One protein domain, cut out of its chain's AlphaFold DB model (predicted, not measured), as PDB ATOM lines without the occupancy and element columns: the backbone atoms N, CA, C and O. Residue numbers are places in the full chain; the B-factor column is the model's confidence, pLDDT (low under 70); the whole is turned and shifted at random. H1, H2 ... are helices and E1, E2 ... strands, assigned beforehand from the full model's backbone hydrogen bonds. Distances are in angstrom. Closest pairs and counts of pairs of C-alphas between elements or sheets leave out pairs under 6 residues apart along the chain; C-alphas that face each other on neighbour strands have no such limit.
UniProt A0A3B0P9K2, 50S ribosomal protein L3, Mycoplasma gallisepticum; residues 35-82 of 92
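Overview. This is residues 35 to 82 of the 92 residues of the protein "50S ribosomal protein L3" of Mycoplasma gallisepticum (UniProt A0A3B0P9K2). With little regular structure, this is a small hairpin of two antiparallel strands, E1 and E2, from which a long loop swings out and returns to a short helix, H1, near E1. Residues 52 to 58 and 60 to 71 of that loop stand free. The printed part has 48 residues, 18 of them in named elements, ordered E1, E2, H1; the class is mixed. It is loose and flat, with a radius of gyration of the C-alphas of 12.6 A, spanning 37 by 31 by 15 A.

Arrangement. E1, residues 35 to 39, and E2, residues 44 to 48, form an antiparallel hairpin at 160 degrees; N 36 and O 46 are within hydrogen-bond range at 2.8 A. H1, residues 73 to 80, comes closest to E1 at the C-alphas of Ile 35 and Thr 73, 6.1 A apart. In H1, 0 of 4 O i to N i+4 pairs and 1 of 5 O i to N i+3 pairs are within range.

Along the chain. E1 begins at C-alpha 35 (-32.630, -11.816, 17.541) and measures 11.6 A, E2 13.3 A. H1, 12.0 A, ends at C-alpha 80 (-49.803, -10.146, 18.820).

Size, cuts and confidence. The C-alphas farthest apart, Ala 54 and Ala 82, are 37.3 A apart. The printed part has no cut. The link E2 to H1 is long, 24 residues. Residues 68 to 82 have pLDDT under 70.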
ATOM      1  N   ILE A  35     -31.734 -11.818  18.701       84.06
ATOM      2  CA  ILE A  35     -32.630 -11.816  17.541       84.06
ATOM      3  C   ILE A  35     -33.309 -10.447  17.495       84.06
ATOM      4  O   ILE A  35     -33.867 -10.021  18.503       84.06
ATOM      5  N   VAL A  36     -33.249  -9.757  16.358       82.12
ATOM      6  CA  VAL A  36     -33.820  -8.408  16.178       82.12
ATOM      7  C   VAL A  36     -35.229  -8.476  15.598       82.12
ATOM      8  O   VAL A  36     -36.097  -7.704  15.990       82.12
ATOM      9  N   GLY A  37     -35.487  -9.425  14.698       74.38
ATOM     10  CA  GLY A  37     -36.787  -9.540  14.049       74.38
ATOM     11  C   GLY A  37     -36.936 -10.813  13.232       74.38
ATOM     12  O   GLY A  37     -35.964 -11.512  12.947       74.38
ATOM     13  N   PHE A  38     -38.179 -11.107  12.865       82.19
ATOM     14  CA  PHE A  38     -38.530 -12.179  11.944       82.19
ATOM     15  C   PHE A  38     -39.447 -11.614  10.865       82.19
ATOM     16  O   PHE A  38     -40.469 -11.005  11.186       82.19
ATOM     17  N   LEU A  39     -39.073 -11.811   9.605       80.00
ATOM     18  CA  LEU A  39     -39.877 -11.432   8.451       80.00
ATOM     19  C   LEU A  39     -40.549 -12.700   7.909       80.00
ATOM     20  O   LEU A  39     -39.879 -13.479   7.224       80.00
ATOM     21  N   PRO A  40     -41.841 -12.939   8.214       78.62
ATOM     22  CA  PRO A  40     -42.534 -14.152   7.782       78.62
ATOM     23  C   PRO A  40     -42.647 -14.250   6.258       78.62
ATOM     24  O   PRO A  40     -42.532 -15.344   5.722       78.62
ATOM     25  N   GLU A  41     -42.771 -13.115   5.565       85.12
ATOM     26  CA  GLU A  41     -42.919 -13.060   4.102       85.12
ATOM     27  C   GLU A  41     -41.721 -13.659   3.355       85.12
ATOM     28  O   GLU A  41     -41.869 -14.288   2.315       85.12
ATOM     29  N   VAL A  42     -40.518 -13.498   3.913       84.44
ATOM     30  CA  VAL A  42     -39.258 -13.982   3.322       84.44
ATOM     31  C   VAL A  42     -38.678 -15.140   4.147       84.44
ATOM     32  O   VAL A  42     -37.538 -15.549   3.938       84.44
ATOM     33  N   SER A  43     -39.428 -15.652   5.135       82.31
ATOM     34  CA  SER A  43     -38.985 -16.686   6.088       82.31
ATOM     35  C   SER A  43     -37.570 -16.443   6.640       82.31
ATOM     36  O   SER A  43     -36.751 -17.355   6.740       82.31
ATOM     37  N   SER A  44     -37.267 -15.187   6.975       84.50
ATOM     38  CA  SER A  44     -35.915 -14.735   7.317       84.50
ATOM     39  C   SER A  44     -35.831 -14.238   8.759       84.50
ATOM     40  O   SER A  44     -36.712 -13.520   9.240       84.50
ATOM     41  N   VAL A  45     -34.753 -14.605   9.455       85.75
ATOM     42  CA  VAL A  45     -34.470 -14.197  10.840       85.75
ATOM     43  C   VAL A  45     -33.342 -13.169  10.835       85.75
ATOM     44  O   VAL A  45     -32.261 -13.434  10.315       85.75
ATOM     45  N   MET A  46     -33.576 -12.013  11.451       84.56
ATOM     46  CA  MET A  46     -32.559 -10.978  11.631       84.56
ATOM     47  C   MET A  46     -31.865 -11.164  12.979       84.56
ATOM     48  O   MET A  46     -32.517 -11.176  14.027       84.56
ATOM     49  N   ILE A  47     -30.540 -11.286  12.958       87.94
ATOM     50  CA  ILE A  47     -29.695 -11.471  14.141       87.94
ATOM     51  C   ILE A  47     -28.757 -10.269  14.250       87.94
ATOM     52  O   ILE A  47     -28.200  -9.819  13.252       87.94
ATOM     53  N   SER A  48     -28.590  -9.747  15.461       86.25
ATOM     54  CA  SER A  48     -27.606  -8.709  15.751       86.25
ATOM     55  C   SER A  48     -26.228  -9.340  15.922       86.25
ATOM     56  O   SER A  48     -26.040 -10.192  16.795       86.25
ATOM     57  N   GLY A  49     -25.268  -8.910  15.103       88.06
ATOM     58  CA  GLY A  49     -23.868  -9.321  15.186       88.06
ATOM     59  C   GLY A  49     -23.423 -10.275  14.078       88.06
ATOM     60  O   GLY A  49     -24.076 -10.424  13.049       88.06
ATOM     61  N   ALA A  50     -22.260 -10.895  14.290       90.81
ATOM     62  CA  ALA A  50     -21.631 -11.787  13.324       90.81
ATOM     63  C   ALA A  50     -22.110 -13.237  13.493       90.81
ATOM     64  O   ALA A  50     -22.213 -13.744  14.612       90.81
ATOM     65  N   ILE A  51     -22.345 -13.911  12.368       91.31
ATOM     66  CA  ILE A  51     -22.677 -15.335  12.301       91.31
ATOM     67  C   ILE A  51     -21.423 -16.090  11.835       91.31
ATOM     68  O   ILE A  51     -20.780 -15.650  10.881       91.31
ATOM     69  N   PRO A  52     -21.039 -17.197  12.494       92.38
ATOM     70  CA  PRO A  52     -19.895 -17.984  12.061       92.38
ATOM     71  C   PRO A  52     -20.211 -18.723  10.755       92.38
ATOM     72  O   PRO A  52     -21.298 -19.275  10.593       92.38
ATOM     73  N   GLY A  53     -19.228 -18.782   9.859       91.31
ATOM     74  CA  GLY A  53     -19.346 -19.452   8.565       91.31
ATOM     75  C   GLY A  53     -19.432 -18.477   7.392       91.31
ATOM     76  O   GLY A  53     -19.516 -17.265   7.560       91.31
ATOM     77  N   ALA A  54     -19.360 -19.025   6.181       91.62
ATOM     78  CA  ALA A  54     -19.517 -18.256   4.952       91.62
ATOM     79  C   ALA A  54     -21.003 -18.029   4.621       91.62
ATOM     80  O   ALA A  54     -21.891 -18.697   5.162       91.62
ATOM     81  N   ASN A  55     -21.272 -17.124   3.680       91.62
ATOM     82  CA  ASN A  55     -22.609 -16.939   3.114       91.62
ATOM     83  C   ASN A  55     -23.155 -18.282   2.589       91.62
ATOM     84  O   ASN A  55     -22.404 -19.081   2.030       91.62
ATOM     85  N   ASN A  56     -24.455 -18.527   2.771       90.06
ATOM     86  CA  ASN A  56     -25.154 -19.778   2.425       90.06
ATOM     87  C   ASN A  56     -24.752 -21.026   3.239       90.06
ATOM     88  O   ASN A  56     -25.196 -22.132   2.926       90.06
ATOM     89  N   SER A  57     -23.950 -20.881   4.297       88.69
ATOM     90  CA  SER A  57     -23.697 -21.980   5.232       88.69
ATOM     91  C   SER A  57     -24.917 -22.270   6.115       88.69
ATOM     92  O   SER A  57     -25.737 -21.397   6.409       88.69
ATOM     93  N   LYS A  58     -25.057 -23.529   6.540       90.88
ATOM     94  CA  LYS A  58     -26.118 -23.936   7.466       90.88
ATOM     95  C   LYS A  58     -25.713 -23.575   8.888       90.88
ATOM     96  O   LYS A  58     -24.628 -23.941   9.334       90.88
ATOM     97  N   VAL A  59     -26.620 -22.936   9.616       89.75
ATOM     98  CA  VAL A  59     -26.402 -22.530  11.007       89.75
ATOM     99  C   VAL A  59     -27.484 -23.100  11.911       89.75
ATOM    100  O   VAL A  59     -28.634 -23.269  11.508       89.75
ATOM    101  N   ARG A  60     -27.107 -23.414  13.152       88.88
ATOM    102  CA  ARG A  60     -28.023 -23.924  14.175       88.88
ATOM    103  C   ARG A  60     -28.269 -22.835  15.212       88.88
ATOM    104  O   ARG A  60     -27.344 -22.421  15.900       88.88
ATOM    105  N   ILE A  61     -29.522 -22.418  15.352       86.75
ATOM    106  CA  ILE A  61     -29.942 -21.455  16.374       86.75
ATOM    107  C   ILE A  61     -30.456 -22.240  17.585       86.75
ATOM    108  O   ILE A  61     -31.344 -23.082  17.457       86.75
ATOM    109  N   THR A  62     -29.887 -21.985  18.762       84.38
ATOM    110  CA  THR A  62     -30.327 -22.565  20.040       84.38
ATOM    111  C   THR A  62     -30.492 -21.472  21.085       84.38
ATOM    112  O   THR A  62     -29.906 -20.397  20.970       84.38
ATOM    113  N   THR A  63     -31.253 -21.751  22.140       81.94
ATOM    114  CA  THR A  63     -31.347 -20.857  23.298       81.94
ATOM    115  C   THR A  63     -29.980 -20.685  23.970       81.94
ATOM    116  O   THR A  63     -29.160 -21.607  23.997       81.94
ATOM    117  N   SER A  64     -29.703 -19.484  24.492       83.12
ATOM    118  CA  SER A  64     -28.433 -19.220  25.176       83.12
ATOM    119  C   SER A  64     -28.390 -19.908  26.539       83.12
ATOM    120  O   SER A  64     -29.338 -19.824  27.317       83.12
ATOM    121  N   LYS A  65     -27.257 -20.550  26.849       84.19
ATOM    122  CA  LYS A  65     -27.038 -21.234  28.132       84.19
ATOM    123  C   LYS A  65     -26.574 -20.292  29.247       84.19
ATOM    124  O   LYS A  65     -26.895 -20.530  30.402       84.19
ATOM    125  N   LYS A  66     -25.789 -19.257  28.918       81.31
ATOM    126  CA  LYS A  66     -25.169 -18.370  29.923       81.31
ATOM    127  C   LYS A  66     -26.138 -17.308  30.438       81.31
ATOM    128  O   LYS A  66     -26.231 -17.123  31.641       81.31
ATOM    129  N   ASN A  67     -26.886 -16.671  29.534       79.75
ATOM    130  CA  ASN A  67     -27.881 -15.652  29.870       79.75
ATOM    131  C   ASN A  67     -29.259 -16.064  29.325       79.75
ATOM    132  O   ASN A  67     -29.642 -15.616  28.244       79.75
ATOM    133  N   PRO A  68     -30.011 -16.921  30.039       67.56
ATOM    134  CA  PRO A  68     -31.338 -17.356  29.599       67.56
ATOM    135  C   PRO A  68     -32.435 -16.297  29.825       67.56
ATOM    136  O   PRO A  68     -33.482 -16.363  29.189       67.56
ATOM    137  N   ASN A  69     -32.199 -15.308  30.702       59.16
ATOM    138  CA  ASN A  69     -33.224 -14.384  31.217       59.16
ATOM    139  C   ASN A  69     -33.412 -13.074  30.429       59.16
ATOM    140  O   ASN A  69     -34.037 -12.143  30.927       59.16
ATOM    141  N   THR A  70     -32.922 -12.970  29.194       58.81
ATOM    142  CA  THR A  70     -33.312 -11.848  28.318       58.81
ATOM    143  C   THR A  70     -34.565 -12.247  27.536       58.81
ATOM    144  O   THR A  70     -34.486 -12.966  26.542       58.81
ATOM    145  N   VAL A  71     -35.740 -11.843  28.025       56.31
ATOM    146  CA  VAL A  71     -37.042 -12.177  27.423       56.31
ATOM    147  C   VAL A  71     -37.414 -11.157  26.329       56.31
ATOM    148  O   VAL A  71     -37.324  -9.975  26.615       56.31
ATOM    149  N   LEU A  72     -37.926 -11.419  25.112       60.31
ATOM    150  CA  LEU A  72     -37.817 -12.485  24.096       60.31
ATOM    151  C   LEU A  72     -38.326 -11.876  22.762       60.31
ATOM    152  O   LEU A  72     -39.534 -11.679  22.610       60.31
ATOM    153  N   THR A  73     -37.474 -11.619  21.768       53.38
ATOM    154  CA  THR A  73     -37.909 -10.887  20.555       53.38
ATOM    155  C   THR A  73     -38.991 -11.614  19.752       53.38
ATOM    156  O   THR A  73     -39.942 -11.005  19.279       53.38
ATOM    157  N   TYR A  74     -38.911 -12.942  19.656       54.44
ATOM    158  CA  TYR A  74     -39.864 -13.755  18.891       54.44
ATOM    159  C   TYR A  74     -41.123 -14.168  19.679       54.44
ATOM    160  O   TYR A  74     -42.121 -14.549  19.071       54.44
ATOM    161  N   LYS A  75     -41.135 -14.051  21.019       50.78
ATOM    162  CA  LYS A  75     -42.321 -14.369  21.849       50.78
ATOM    163  C   LYS A  75     -43.354 -13.234  21.868       50.78
ATOM    164  O   LYS A  75     -44.524 -13.491  22.129       50.78
ATOM    165  N   LEU A  76     -42.957 -12.012  21.505       52.75
ATOM    166  CA  LEU A  76     -43.881 -10.905  21.212       52.75
ATOM    167  C   LEU A  76     -44.563 -11.047  19.838       52.75
ATOM    168  O   LEU A  76     -45.697 -10.607  19.664       52.75
ATOM    169  N   ILE A  77     -43.898 -11.676  18.863       54.91
ATOM    170  CA  ILE A  77     -44.359 -11.721  17.463       54.91
ATOM    171  C   ILE A  77     -45.540 -12.691  17.276       54.91
ATOM    172  O   ILE A  77     -46.473 -12.378  16.540       54.91
ATOM    173  N   ILE A  78     -45.552 -13.837  17.970       51.22
ATOM    174  CA  ILE A  78     -46.617 -14.851  17.838       51.22
ATOM    175  C   ILE A  78     -47.891 -14.456  18.610       51.22
ATOM    176  O   ILE A  78     -48.992 -14.641  18.100       51.22
ATOM    177  N   ASN A  79     -47.774 -13.835  19.790       53.44
ATOM    178  CA  ASN A  79     -48.943 -13.486  20.615       53.44
ATOM    179  C   ASN A  79     -49.728 -12.255  20.118       53.44
ATOM    180  O   ASN A  79     -50.908 -12.126  20.426       53.44
ATOM    181  N   LYS A  80     -49.124 -11.359  19.323       46.22
ATOM    182  CA  LYS A  80     -49.803 -10.146  18.820       46.22
ATOM    183  C   LYS A  80     -50.710 -10.402  17.606       46.22
ATOM    184  O   LYS A  80     -51.637  -9.634  17.373       46.22
ATOM    185  N   LYS A  81     -50.494 -11.488  16.848       44.72
ATOM    186  CA  LYS A  81     -51.416 -11.889  15.763       44.72
ATOM    187  C   LYS A  81     -52.732 -12.497  16.276       44.72
ATOM    188  O   LYS A  81     -53.661 -12.614  15.491       44.72
ATOM    189  N   ALA A  82     -52.835 -12.834  17.566       49.34
ATOM    190  CA  ALA A  82     -54.039 -13.416  18.167       49.34
ATOM    191  C   ALA A  82     -55.068 -12.382  18.681       49.34
ATOM    192  O   ALA A  82     -56.132 -12.773  19.148       49.34
TER     193      ALA A  82